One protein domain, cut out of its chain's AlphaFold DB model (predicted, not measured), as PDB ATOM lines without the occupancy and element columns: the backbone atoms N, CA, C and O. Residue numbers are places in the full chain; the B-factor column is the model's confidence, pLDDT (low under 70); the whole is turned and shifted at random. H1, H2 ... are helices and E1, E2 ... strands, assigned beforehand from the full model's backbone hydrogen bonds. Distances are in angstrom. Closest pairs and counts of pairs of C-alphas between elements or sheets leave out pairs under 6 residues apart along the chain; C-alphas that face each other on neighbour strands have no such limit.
ATOM      1  N   ASP A  90     173.393 112.595 160.058       92.75
ATOM      2  CA  ASP A  90     173.190 113.118 158.706       92.75
ATOM      3  C   ASP A  90     171.732 113.441 158.358       92.75
ATOM      4  O   ASP A  90     171.459 113.733 157.191       92.75
ATOM      5  N   TRP A  91     170.812 113.388 159.329       93.25
ATOM      6  CA  TRP A  91     169.414 113.740 159.104       93.25
ATOM      7  C   TRP A  91     169.307 115.138 158.484       93.25
ATOM      8  O   TRP A  91     169.721 116.138 159.073       93.25
ATOM      9  N   ASP A  92     168.743 115.199 157.282       92.00
ATOM     10  CA  ASP A  92     168.634 116.426 156.506       92.00
ATOM     11  C   ASP A  92     167.257 117.064 156.710       92.00
ATOM     12  O   ASP A  92     166.255 116.703 156.083       92.00
ATOM     13  N   TYR A  93     167.220 118.039 157.616       88.75
ATOM     14  CA  TYR A  93     166.022 118.819 157.898       88.75
ATOM     15  C   TYR A  93     165.538 119.607 156.673       88.75
ATOM     16  O   TYR A  93     164.332 119.807 156.540       88.75
ATOM     17  N   GLY A  94     166.442 120.020 155.775       90.19
ATOM     18  CA  GLY A  94     166.104 120.761 154.561       90.19
ATOM     19  C   GLY A  94     165.261 119.920 153.609       90.19
ATOM     20  O   GLY A  94     164.194 120.359 153.186       90.19
ATOM     21  N   ASN A  95     165.653 118.661 153.389       92.38
ATOM     22  CA  ASN A  95     164.875 117.746 152.549       92.38
ATOM     23  C   ASN A  95     163.461 117.523 153.100       92.38
ATOM     24  O   ASN A  95     162.508 117.490 152.326       92.38
ATOM     25  N   PHE A  96     163.285 117.416 154.422       89.00
ATOM     26  CA  PHE A  96     161.941 117.330 155.006       89.00
ATOM     27  C   PHE A  96     161.109 118.586 154.705       89.00
ATOM     28  O   PHE A  96     159.929 118.474 154.356       89.00
ATOM     29  N   ILE A  97     161.707 119.776 154.830       88.81
ATOM     30  CA  ILE A  97     161.021 121.035 154.520       88.81
ATOM     31  C   ILE A  97     160.614 121.063 153.043       88.81
ATOM     32  O   ILE A  97     159.441 121.293 152.739       88.81
ATOM     33  N   ASP A  98     161.523 120.725 152.133       90.81
ATOM     34  CA  ASP A  98     161.245 120.691 150.696       90.81
ATOM     35  C   ASP A  98     160.177 119.646 150.337       90.81
ATOM     36  O   ASP A  98     159.279 119.893 149.528       90.81
ATOM     37  N   ASN A  99     160.189 118.489 150.992       93.25
ATOM     38  CA  ASN A  99     159.219 117.422 150.761       93.25
ATOM     39  C   ASN A  99     157.778 117.801 151.141       93.25
ATOM     40  O   ASN A  99     156.819 117.293 150.540       93.25
ATOM     41  N   ASN A 100     157.613 118.683 152.131       92.12
ATOM     42  CA  ASN A 100     156.309 119.007 152.711       92.12
ATOM     43  C   ASN A 100     155.799 120.404 152.348       92.12
ATOM     44  O   ASN A 100     154.582 120.565 152.197       92.12
ATOM     45  N   TYR A 101     156.690 121.376 152.143       91.75
ATOM     46  CA  TYR A 101     156.335 122.794 152.008       91.75
ATOM     47  C   TYR A 101     156.845 123.460 150.721       91.75
ATOM     48  O   TYR A 101     156.545 124.630 150.500       91.75
ATOM     49  N   SER A 102     157.554 122.746 149.839       91.06
ATOM     50  CA  SER A 102     157.947 123.292 148.528       91.06
ATOM     51  C   SER A 102     156.753 123.536 147.595       91.06
ATOM     52  O   SER A 102     155.629 123.080 147.833       91.06
ATOM     53  N   VAL A 103     157.017 124.197 146.463       89.19
ATOM     54  CA  VAL A 103     156.070 124.355 145.345       89.19
ATOM     55  C   VAL A 103     155.522 123.002 144.874       89.19
ATOM     56  O   VAL A 103     154.319 122.868 144.661       89.19
ATOM     57  N   LEU A 104     156.369 121.972 144.789       91.25
ATOM     58  CA  LEU A 104     155.948 120.616 144.412       91.25
ATOM     59  C   LEU A 104     155.018 119.985 145.455       91.25
ATOM     60  O   LEU A 104     154.109 119.233 145.110       91.25
ATOM     61  N   ALA A 105     155.223 120.303 146.733       91.88
ATOM     62  CA  ALA A 105     154.439 119.749 147.831       91.88
ATOM     63  C   ALA A 105     153.105 120.453 148.080       91.88
ATOM     64  O   ALA A 105     152.184 119.845 148.636       91.88
ATOM     65  N   THR A 106     153.031 121.733 147.735       90.69
ATOM     66  CA  THR A 106     151.881 122.605 147.997       90.69
ATOM     67  C   THR A 106     151.053 122.875 146.745       90.69
ATOM     68  O   THR A 106     149.883 123.225 146.852       90.69
ATOM     69  N   GLY A 107     151.634 122.711 145.552       88.25
ATOM     70  CA  GLY A 107     150.999 123.105 144.296       88.25
ATOM     71  C   GLY A 107     150.853 124.621 144.143       88.25
ATOM     72  O   GLY A 107     150.053 125.066 143.315       88.25
ATOM     73  N   ALA A 108     151.590 125.402 144.943       87.25
ATOM     74  CA  ALA A 108     151.628 126.851 144.830       87.25
ATOM     75  C   ALA A 108     152.037 127.261 143.408       87.25
ATOM     76  O   ALA A 108     152.859 126.611 142.765       87.25
ATOM     77  N   THR A 109     151.450 128.332 142.889       83.50
ATOM     78  CA  THR A 109     151.692 128.760 141.507       83.50
ATOM     79  C   THR A 109     151.689 130.276 141.392       83.50
ATOM     80  O   THR A 109     150.984 130.974 142.122       83.50
ATOM     81  N   LYS A 110     152.472 130.786 140.437       81.25
ATOM     82  CA  LYS A 110     152.540 132.209 140.083       81.25
ATOM     83  C   LYS A 110     151.339 132.678 139.243       81.25
ATOM     84  O   LYS A 110     151.266 133.851 138.901       81.25
ATOM     85  N   SER A 111     150.417 131.780 138.877       79.19
ATOM     86  CA  SER A 111     149.232 132.130 138.084       79.19
ATOM     87  C   SER A 111     148.345 133.154 138.808       79.19
ATOM     88  O   SER A 111     148.062 133.010 139.992       79.19
ATOM     89  N   GLY A 112     147.858 134.163 138.081       75.75
ATOM     90  CA  GLY A 112     146.987 135.219 138.614       75.75
ATOM     91  C   GLY A 112     145.497 134.860 138.696       75.75
ATOM     92  O   GLY A 112     144.668 135.756 138.825       75.75
ATOM     93  N   ASN A 113     145.119 133.583 138.560       86.69
ATOM     94  CA  ASN A 113     143.710 133.174 138.566       86.69
ATOM     95  C   ASN A 113     143.171 132.872 139.982       86.69
ATOM     96  O   ASN A 113     143.922 132.595 140.914       86.69
ATOM     97  N   ILE A 114     141.843 132.893 140.150       80.44
ATOM     98  CA  ILE A 114     141.184 132.685 141.457       80.44
ATOM     99  C   ILE A 114     141.553 131.325 142.074       80.44
ATOM    100  O   ILE A 114     141.773 131.224 143.279       80.44
ATOM    101  N   SER A 115     141.675 130.273 141.254       84.50
ATOM    102  CA  SER A 115     142.092 128.947 141.734       84.50
ATOM    103  C   SER A 115     143.497 128.979 142.345       84.50
ATOM    104  O   SER A 115     143.724 128.379 143.394       84.50
ATOM    105  N   ALA A 116     144.425 129.710 141.729       84.62
ATOM    106  CA  ALA A 116     145.770 129.911 142.247       84.62
ATOM    107  C   ALA A 116     145.772 130.683 143.570       84.62
ATOM    108  O   ALA A 116     146.520 130.314 144.470       84.62
ATOM    109  N   LEU A 117     144.897 131.680 143.738       82.62
ATOM    110  CA  LEU A 117     144.758 132.402 145.006       82.62
ATOM    111  C   LEU A 117     144.373 131.459 146.158       82.62
ATOM    112  O   LEU A 117     145.022 131.476 147.202       82.62
ATOM    113  N   PHE A 118     143.383 130.581 145.953       87.44
ATOM    114  CA  PHE A 118     143.000 129.588 146.964       87.44
ATOM    115  C   PHE A 118     144.104 128.555 147.230       87.44
ATOM    116  O   PHE A 118     144.382 128.252 148.389       87.44
ATOM    117  N   LYS A 119     144.776 128.050 146.185       86.69
ATOM    118  CA  LYS A 119     145.909 127.118 146.339       86.69
ATOM    119  C   LYS A 119     147.071 127.744 147.107       86.69
ATOM    120  O   LYS A 119     147.643 127.101 147.979       86.69
ATOM    121  N   ASN A 120     147.395 129.001 146.822       87.69
ATOM    122  CA  ASN A 120     148.463 129.722 147.508       87.69
ATOM    123  C   ASN A 120     148.098 130.011 148.972       87.69
ATOM    124  O   ASN A 120     148.972 129.958 149.834       87.69
ATOM    125  N   MET A 121     146.818 130.250 149.278       89.44
ATOM    126  CA  MET A 121     146.350 130.378 150.661       89.44
ATOM    127  C   MET A 121     146.488 129.059 151.435       89.44
ATOM    128  O   MET A 121     146.994 129.058 152.555       89.44
ATOM    129  N   ASP A 122     146.099 127.926 150.842       90.62
ATOM    130  CA  ASP A 122     146.288 126.607 151.467       90.62
ATOM    131  C   ASP A 122     147.779 126.278 151.657       90.62
ATOM    132  O   ASP A 122     148.195 125.847 152.733       90.62
ATOM    133  N   ALA A 123     148.613 126.587 150.658       90.94
ATOM    134  CA  ALA A 123     150.067 126.476 150.752       90.94
ATOM    135  C   ALA A 123     150.635 127.296 151.923       90.94
ATOM    136  O   ALA A 123     151.444 126.787 152.701       90.94
ATOM    137  N   PHE A 124     150.172 128.538 152.087       89.88
ATOM    138  CA  PHE A 124     150.559 129.408 153.195       89.88
ATOM    139  C   PHE A 124     150.119 128.841 154.551       89.88
ATOM    140  O   PHE A 124     150.920 128.773 155.484       89.88
ATOM    141  N   MET A 125     148.883 128.345 154.661       91.50
ATOM    142  CA  MET A 125     148.395 127.698 155.883       91.50
ATOM    143  C   MET A 125     149.186 126.432 156.225       91.50
ATOM    144  O   MET A 125     149.483 126.182 157.395       91.50
ATOM    145  N   LYS A 126     149.566 125.641 155.219       92.38
ATOM    146  CA  LYS A 126     150.428 124.469 155.395       92.38
ATOM    147  C   LYS A 126     151.821 124.868 155.883       92.38
ATOM    148  O   LYS A 126     152.349 124.228 156.785       92.38
ATOM    149  N   LEU A 127     152.389 125.948 155.350       89.62
ATOM    150  CA  LEU A 127     153.667 126.487 155.808       89.62
ATOM    151  C   LEU A 127     153.597 126.947 157.277       89.62
ATOM    152  O   LEU A 127     154.485 126.617 158.060       89.62
ATOM    153  N   ILE A 128     152.519 127.632 157.682       88.44
ATOM    154  CA  ILE A 128     152.294 128.009 159.090       88.44
ATOM    155  C   ILE A 128     152.249 126.767 159.990       88.44
ATOM    156  O   ILE A 128     152.887 126.753 161.046       88.44
ATOM    157  N   LYS A 129     151.548 125.702 159.574       89.38
ATOM    158  CA  LYS A 129     151.551 124.421 160.303       89.38
ATOM    159  C   LYS A 129     152.965 123.850 160.430       89.38
ATOM    160  O   LYS A 129     153.341 123.433 161.521       89.38
ATOM    161  N   GLY A 130     153.781 123.940 159.381       88.62
ATOM    162  CA  GLY A 130     155.207 123.598 159.428       88.62
ATOM    163  C   GLY A 130     155.987 124.340 160.513       88.62
ATOM    164  O   GLY A 130     156.725 123.742 161.300       88.62
ATOM    165  N   TYR A 131     155.786 125.653 160.614       86.94
ATOM    166  CA  TYR A 131     156.468 126.468 161.617       86.94
ATOM    167  C   TYR A 131     156.027 126.171 163.053       86.94
ATOM    168  O   TYR A 131     156.846 126.270 163.968       86.94
ATOM    169  N   VAL A 132     154.758 125.814 163.265       88.31
ATOM    170  CA  VAL A 132     154.159 125.767 164.609       88.31
ATOM    171  C   VAL A 132     153.944 124.343 165.123       88.31
ATOM    172  O   VAL A 132     154.273 124.046 166.275       88.31
ATOM    173  N   SER A 133     153.407 123.444 164.299       89.62
ATOM    174  CA  SER A 133     152.855 122.160 164.746       89.62
ATOM    175  C   SER A 133     153.520 120.921 164.162       89.62
ATOM    176  O   SER A 133     153.567 119.907 164.860       89.62
ATOM    177  N   ASP A 134     154.007 120.965 162.923       92.00
ATOM    178  CA  ASP A 134     154.418 119.743 162.230       92.00
ATOM    179  C   ASP A 134     155.785 119.249 162.732       92.00
ATOM    180  O   ASP A 134     156.775 119.977 162.648       92.00
ATOM    181  N   PRO A 135     155.871 118.014 163.256       92.00
ATOM    182  CA  PRO A 135     157.107 117.486 163.815       92.00
ATOM    183  C   PRO A 135     158.136 117.139 162.739       92.00
ATOM    184  O   PRO A 135     157.815 116.456 161.767       92.00
ATOM    185  N   ASN A 136     159.395 117.504 162.979       89.44
ATOM    186  CA  ASN A 136     160.536 117.035 162.198       89.44
ATOM    187  C   ASN A 136     161.731 116.713 163.115       89.44
ATOM    188  O   ASN A 136     162.339 117.648 163.639       89.44
ATOM    189  N   PRO A 137     162.094 115.432 163.310       92.69
ATOM    190  CA  PRO A 137     161.473 114.235 162.724       92.69
ATOM    191  C   PRO A 137     160.078 113.892 163.284       92.69
ATOM    192  O   PRO A 137     159.768 114.178 164.438       92.69
ATOM    193  N   ALA A 138     159.235 113.219 162.500       90.94
ATOM    194  CA  ALA A 138     157.921 112.729 162.929       90.94
ATOM    195  C   ALA A 138     157.992 111.302 163.504       90.94
ATOM    196  O   ALA A 138     158.974 110.592 163.329       90.94
ATOM    197  N   ASP A 139     156.923 110.820 164.145       91.56
ATOM    198  CA  ASP A 139     156.913 109.496 164.797       91.56
ATOM    199  C   ASP A 139     157.125 108.324 163.806       91.56
ATOM    200  O   ASP A 139     157.566 107.240 164.192       91.56
ATOM    201  N   THR A 140     156.854 108.551 162.517       91.56
ATOM    202  CA  THR A 140     157.038 107.610 161.399       91.56
ATOM    203  C   THR A 140     158.341 107.812 160.621       91.56
ATOM    204  O   THR A 140     158.595 107.082 159.652       91.56
ATOM    205  N   SER A 141     159.157 108.792 161.008       92.44
ATOM    206  CA  SER A 141     160.428 109.098 160.363       92.44
ATOM    207  C   SER A 141     161.478 108.015 160.636       92.44
ATOM    208  O   SER A 141     161.490 107.354 161.677       92.44
ATOM    209  N   TYR A 142     162.367 107.800 159.667       92.62
ATOM    210  CA  TYR A 142     163.605 107.037 159.829       92.62
ATOM    211  C   TYR A 142     164.612 107.461 158.752       92.62
ATOM    212  O   TYR A 142     164.180 107.823 157.654       92.62
ATOM    213  N   PRO A 143     165.927 107.454 159.040       91.44
ATOM    214  CA  PRO A 143     166.927 107.894 158.068       91.44
ATOM    215  C   PRO A 143     166.899 107.061 156.784       91.44
ATOM    216  O   PRO A 143     166.830 105.830 156.835       91.44
ATOM    217  N   GLY A 144     166.963 107.731 155.637       91.56
ATOM    218  CA  GLY A 144     166.934 107.122 154.308       91.56
ATOM    219  C   GLY A 144     165.540 106.776 153.794       91.56
ATOM    220  O   GLY A 144     165.414 106.116 152.755       91.56
ATOM    221  N   LYS A 145     164.483 107.198 154.501       92.31
ATOM    222  CA  LYS A 145     163.097 106.990 154.078       92.31
ATOM    223  C   LYS A 145     162.804 107.811 152.821       92.31
ATOM    224  O   LYS A 145     162.732 109.033 152.866       92.31
ATOM    225  N   MET A 146     162.556 107.132 151.701       91.44
ATOM    226  CA  MET A 146     162.105 107.764 150.452       91.44
ATOM    227  C   MET A 146     160.602 108.092 150.501       91.44
ATOM    228  O   MET A 146     159.799 107.521 149.763       91.44
ATOM    229  N   ALA A 147     160.201 108.983 151.401       92.38
ATOM    230  CA  ALA A 147     158.827 109.460 151.537       92.38
ATOM    231  C   ALA A 147     158.823 110.932 151.960       92.38
ATOM    232  O   ALA A 147     159.861 111.472 152.339       92.38
ATOM    233  N   LYS A 148     157.650 111.578 151.933       90.56
ATOM    234  CA  LYS A 148     157.541 113.000 152.292       90.56
ATOM    235  C   LYS A 148     157.974 113.293 153.733       90.56
ATOM    236  O   LYS A 148     158.503 114.360 153.999       90.56
ATOM    237  N   ASP A 149     157.798 112.345 154.648       86.75
ATOM    238  CA  ASP A 149     158.196 112.455 156.058       86.75
ATOM    239  C   ASP A 149     159.620 111.923 156.348       86.75
ATOM    240  O   ASP A 149     159.970 111.661 157.504       86.75
ATOM    241  N   GLY A 150     160.426 111.718 155.300       89.81
ATOM    242  CA  GLY A 150     161.833 111.327 155.381       89.81
ATOM    243  C   GLY A 150     162.816 112.479 155.152       89.81
ATOM    244  O   GLY A 150     162.427 113.602 154.837       89.81
ATOM    245  N   ASP A 151     164.105 112.162 155.275       91.81
ATOM    246  CA  ASP A 151     165.266 113.052 155.104       91.81
ATOM    247  C   ASP A 151     165.887 112.996 153.695       91.81
ATOM    248  O   ASP A 151     166.969 113.526 153.449       91.81
ATOM    249  N   VAL A 152     165.212 112.335 152.755       94.31
ATOM    250  CA  VAL A 152     165.640 112.161 151.360       94.31
ATOM    251  C   VAL A 152     164.823 113.109 150.475       94.31
ATOM    252  O   VAL A 152     163.626 113.231 150.734       94.31
ATOM    253  N   PRO A 153     165.388 113.754 149.434       94.19
ATOM    254  CA  PRO A 153     164.654 114.699 148.582       94.19
ATOM    255  C   PRO A 153     163.611 113.985 147.702       94.19
ATOM    256  O   PRO A 153     163.841 113.696 146.531       94.19
ATOM    257  N   TYR A 154     162.444 113.673 148.266       95.12
ATOM    258  CA  TYR A 154     161.433 112.766 147.717       95.12
ATOM    259  C   TYR A 154     161.079 113.077 146.262       95.12
ATOM    260  O   TYR A 154     161.060 112.161 145.439       95.12
ATOM    261  N   TYR A 155     160.835 114.352 145.940       94.44
ATOM    262  CA  TYR A 155     160.450 114.760 144.590       94.44
ATOM    263  C   TYR A 155     161.570 114.540 143.565       94.44
ATOM    264  O   TYR A 155     161.305 113.967 142.510       94.44
ATOM    265  N   GLU A 156     162.820 114.870 143.908       93.06
ATOM    266  CA  GLU A 156     163.995 114.611 143.061       93.06
ATOM    267  C   GLU A 156     164.128 113.105 142.765       93.06
ATOM    268  O   GLU A 156     164.341 112.687 141.628       93.06
ATOM    269  N   CYS A 157     163.889 112.254 143.767       94.25
ATOM    270  CA  CYS A 157     164.030 110.797 143.655       94.25
ATOM    271  C   CYS A 157     162.897 110.101 142.881       94.25
ATOM    272  O   CYS A 157     163.035 108.922 142.523       94.25
ATOM    273  N   ILE A 158     161.784 110.802 142.638       94.31
ATOM    274  CA  ILE A 158     160.713 110.380 141.721       94.31
ATOM    275  C   ILE A 158     160.740 111.147 140.391       94.31
ATOM    276  O   ILE A 158     159.936 110.853 139.515       94.31
ATOM    277  N   GLY A 159     161.686 112.077 140.231       92.88
ATOM    278  CA  GLY A 159     161.988 112.762 138.977       92.88
ATOM    279  C   GLY A 159     161.284 114.090 138.802       92.88
ATOM    280  O   GLY A 159     161.464 114.709 137.767       92.88
ATOM    281  N   ASN A 160     160.525 114.547 139.794       93.38
ATOM    282  CA  ASN A 160     159.843 115.831 139.739       93.38
ATOM    283  C   ASN A 160     160.777 116.915 140.273       93.38
ATOM    284  O   ASN A 160     161.089 116.935 141.465       93.38
ATOM    285  N   ILE A 161     161.193 117.829 139.405       90.75
ATOM    286  CA  ILE A 161     161.983 119.005 139.776       90.75
ATOM    287  C   ILE A 161     161.286 120.276 139.285       90.75
ATOM    288  O   ILE A 161     160.338 120.214 138.500       90.75
ATOM    289  N   VAL A 162     161.725 121.427 139.790       89.19
ATOM    290  CA  VAL A 162     161.208 122.741 139.396       89.19
ATOM    291  C   VAL A 162     162.296 123.476 138.618       89.19
ATOM    292  O   VAL A 162     163.434 123.525 139.083       89.19
ATOM    293  N   ASP A 163     161.963 124.014 137.444       86.31
ATOM    294  CA  ASP A 163     162.876 124.855 136.659       86.31
ATOM    295  C   ASP A 163     163.023 126.277 137.249       86.31
ATOM    296  O   ASP A 163     162.424 126.619 138.274       86.31
ATOM    297  N   SER A 164     163.844 127.127 136.622       83.00
ATOM    298  CA  SER A 164     164.053 128.517 137.060       83.00
ATOM    299  C   SER A 164     162.778 129.361 137.017       83.00
ATOM    300  O   SER A 164     162.628 130.328 137.772       83.00
ATOM    301  N   GLU A 165     161.833 128.998 136.160       81.94
ATOM    302  CA  GLU A 165     160.580 129.708 135.958       81.94
ATOM    303  C   GLU A 165     159.509 129.273 136.974       81.94
ATOM    304  O   GLU A 165     158.594 130.048 137.282       81.94
ATOM    305  N   GLY A 166     159.667 128.100 137.590       79.25
ATOM    306  CA  GLY A 166     158.731 127.526 138.552       79.25
ATOM    307  C   GLY A 166     157.864 126.396 137.986       79.25
ATOM    308  O   GLY A 166     156.917 125.978 138.655       79.25
ATOM    309  N   ASN A 167     158.139 125.918 136.771       84.06
ATOM    310  CA  ASN A 167     157.405 124.824 136.149       84.06
ATOM    311  C   ASN A 167     157.943 123.473 136.615       84.06
ATOM    312  O   ASN A 167     159.134 123.299 136.870       84.06
ATOM    313  N   GLN A 168     157.043 122.497 136.698       88.44
ATOM    314  CA  GLN A 168     157.408 121.126 137.023       88.44
ATOM    315  C   GLN A 168     157.943 120.434 135.774       88.44
ATOM    316  O   GLN A 168     157.257 120.385 134.752       88.44
ATOM    317  N   ILE A 169     159.141 119.869 135.872       90.88
ATOM    318  CA  ILE A 169     159.759 119.085 134.803       90.88
ATOM    319  C   ILE A 169     160.171 117.708 135.332       90.88
ATOM    320  O   ILE A 169     160.343 117.515 136.540       90.88
ATOM    321  N   SER A 170     160.302 116.750 134.413       92.75
ATOM    322  CA  SER A 170     160.743 115.388 134.714       92.75
ATOM    323  C   SER A 170     162.207 115.202 134.319       92.75
ATOM    324  O   SER A 170     162.544 115.395 133.151       92.75
ATOM    325  N   ASP A 171     163.064 114.821 135.269       91.38
ATOM    326  CA  ASP A 171     164.485 114.541 135.017       91.38
ATOM    327  C   ASP A 171     164.881 113.114 135.465       91.38
ATOM    328  O   ASP A 171     165.094 112.853 136.656       91.38
ATOM    329  N   PRO A 172     165.029 112.164 134.521       90.44
ATOM    330  CA  PRO A 172     165.493 110.807 134.815       90.44
ATOM    331  C   PRO A 172     166.915 110.737 135.405       90.44
ATOM    332  O   PRO A 172     167.245 109.793 136.136       90.44
ATOM    333  N   VAL A 173     167.776 111.717 135.109       90.00
ATOM    334  CA  VAL A 173     169.140 111.779 135.654       90.00
ATOM    335  C   VAL A 173     169.093 112.137 137.138       90.00
ATOM    336  O   VAL A 173     169.803 111.519 137.935       90.00
ATOM    337  N   ALA A 174     168.199 113.044 137.540       90.56
ATOM    338  CA  ALA A 174     167.955 113.360 138.947       90.56
ATOM    339  C   ALA A 174     167.474 112.127 139.738       90.56
ATOM    340  O   ALA A 174     167.996 111.837 140.818       90.56
ATOM    341  N   VAL A 175     166.573 111.318 139.159       93.88
ATOM    342  CA  VAL A 175     166.094 110.061 139.775       93.88
ATOM    343  C   VAL A 175     167.244 109.103 140.064       93.88
ATOM    344  O   VAL A 175     167.397 108.618 141.189       93.88
ATOM    345  N   SER A 176     168.033 108.793 139.033       93.88
ATOM    346  CA  SER A 176     169.145 107.845 139.144       93.88
ATOM    347  C   SER A 176     170.212 108.349 140.121       93.88
ATOM    348  O   SER A 176     170.649 107.592 140.993       93.88
ATOM    349  N   THR A 177     170.533 109.646 140.071       93.31
ATOM    350  CA  THR A 177     171.480 110.300 140.985       93.31
ATOM    351  C   THR A 177     170.999 110.253 142.437       93.31
ATOM    352  O   THR A 177     171.749 109.804 143.307       93.31
ATOM    353  N   CYS A 178     169.749 110.646 142.728       94.75
ATOM    354  CA  CYS A 178     169.221 110.574 144.093       94.75
ATOM    355  C   CYS A 178     169.259 109.131 144.616       94.75
ATOM    356  O   CYS A 178     169.724 108.877 145.730       94.75
ATOM    357  N   ARG A 179     168.779 108.159 143.828       94.44
ATOM    358  CA  ARG A 179     168.737 106.755 144.264       94.44
ATOM    359  C   ARG A 179     170.133 106.212 144.550       94.44
ATOM    360  O   ARG A 179     170.296 105.485 145.531       94.44
ATOM    361  N   ALA A 180     171.130 106.593 143.749       95.44
ATOM    362  CA  ALA A 180     172.529 106.273 144.007       95.44
ATOM    363  C   ALA A 180     173.009 106.884 145.333       95.44
ATOM    364  O   ALA A 180     173.503 106.149 146.188       95.44
ATOM    365  N   ILE A 181     172.776 108.182 145.562       95.31
ATOM    366  CA  ILE A 181     173.122 108.867 146.821       95.31
ATOM    367  C   ILE A 181     172.468 108.176 148.024       95.31
ATOM    368  O   ILE A 181     173.151 107.861 149.000       95.31
ATOM    369  N   ASN A 182     171.166 107.895 147.950       94.38
ATOM    370  CA  ASN A 182     170.430 107.250 149.033       94.38
ATOM    371  C   ASN A 182     170.976 105.844 149.314       94.38
ATOM    372  O   ASN A 182     171.204 105.464 150.462       94.38
ATOM    373  N   LYS A 183     171.256 105.073 148.259       94.62
ATOM    374  CA  LYS A 183     171.873 103.752 148.389       94.62
ATOM    375  C   LYS A 183     173.249 103.853 149.045       94.62
ATOM    376  O   LYS A 183     173.548 103.059 149.932       94.62
ATOM    377  N   ILE A 184     174.081 104.826 148.681       94.75
ATOM    378  CA  ILE A 184     175.407 104.992 149.290       94.75
ATOM    379  C   ILE A 184     175.278 105.347 150.771       94.75
ATOM    380  O   ILE A 184     175.896 104.663 151.590       94.75
ATOM    381  N   LYS A 185     174.449 106.338 151.124       92.81
ATOM    382  CA  LYS A 185     174.236 106.765 152.516       92.81
ATOM    383  C   LYS A 185     173.702 105.631 153.396       92.81
ATOM    384  O   LYS A 185     174.307 105.323 154.416       92.81
ATOM    385  N   TYR A 186     172.630 104.955 152.977       91.12
ATOM    386  CA  TYR A 186     171.838 104.106 153.882       91.12
ATOM    387  C   TYR A 186     171.930 102.592 153.609       91.12
ATOM    388  O   TYR A 186     171.277 101.808 154.294       91.12
ATOM    389  N   SER A 187     172.751 102.134 152.651       84.69
ATOM    390  CA  SER A 187     172.899 100.694 152.325       84.69
ATOM    391  C   SER A 187     173.413  99.833 153.475       84.69
ATOM    392  O   SER A 187     173.126  98.636 153.522       84.69
TER     393      SER A 187
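Overview. This is residues 90 to 187 of the 357 residues of an uncharacterized protein of viral metagenome (UniProt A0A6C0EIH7). This is a flat slab of a model with its two longer helices, H3 and H5, at opposite ends and the short helices H1, H2 and H4 between them. A small hairpin of strands, E1 and E2, makes part of one edge, and the long unnamed stretch of residues 133 to 153 loops along the opposite edge from H3 back to H4. The printed part has 98 residues with five named helices and two named strands, in the order H1, H2, H3, H4, E1, E2, H5; the sheet, E1 - E2, is antiparallel and the class is mostly helix. The whole is compact, with a radius of gyration of the C-alphas of 14.5 A, and spans 46 by 32 by 16 A.

Arrangement. Begin with H1, residues 93 to 101, the hub, which touches three other helices. With H2, residues 103 to 106, it only just touches, and only at the corner: 3 pairs of C-alphas lie within 8 A, the closest those of Asn 99 and Ala 105 at 6.1 A. Look next at H3, residues 114 to 132: its residues 123 to 130 alone touch H1, with C-alphas 101 and 127 closest at 5.9 A, at a shallow tilt of 34 degrees, only just short of steep, opposite ways. Residues 119 to 126 of H3 alone touch H2, the C-alphas of Thr 106 and Ala 123 being closest at 5.1 A. H4, residues 154 to 158, only just touches H1, with 3 pairs of C-alphas within 8 A, the closest those of Asn 99 and Tyr 154 at 6.0 A. E1, residues 160 to 162, and E2, residues 168 to 170, form a hairpin; look for N 161 and O 169 at 3.0 A and N 169 and O 161 at 2.9 A, within hydrogen-bond range. H5, residues 172 to 186, touches H4 with its residues 174 to 179 alone, the C-alphas of Cys 157 and Val 175 being closest at 4.5 A. H3 and H5 are apart. In H1, H3, H4 and H5 every O i to N i+4 pair is within hydrogen-bond range; H2 is too short for such a pair.

Along the chain. Find C-alpha 93 at (166.022, 118.819, 157.898); from there H1 runs 12.0 A to residue 101. H2 follows, and H3 runs 27.4 A from C-alpha 114 at (141.184, 132.685, 141.457). After H4, E1 and E2, H5 runs 21.2 A to C-alpha 186 at (171.838, 104.106, 153.882).

Size, cuts and confidence. The two C-alphas farthest apart, those of Ile 114 and Ser 187, are 46.3 A apart. The printed part has no cut. The link from H3 to H4, 21 residues, is long. The mean pLDDT of the printed part is 90.0, and no printed residue is under 70.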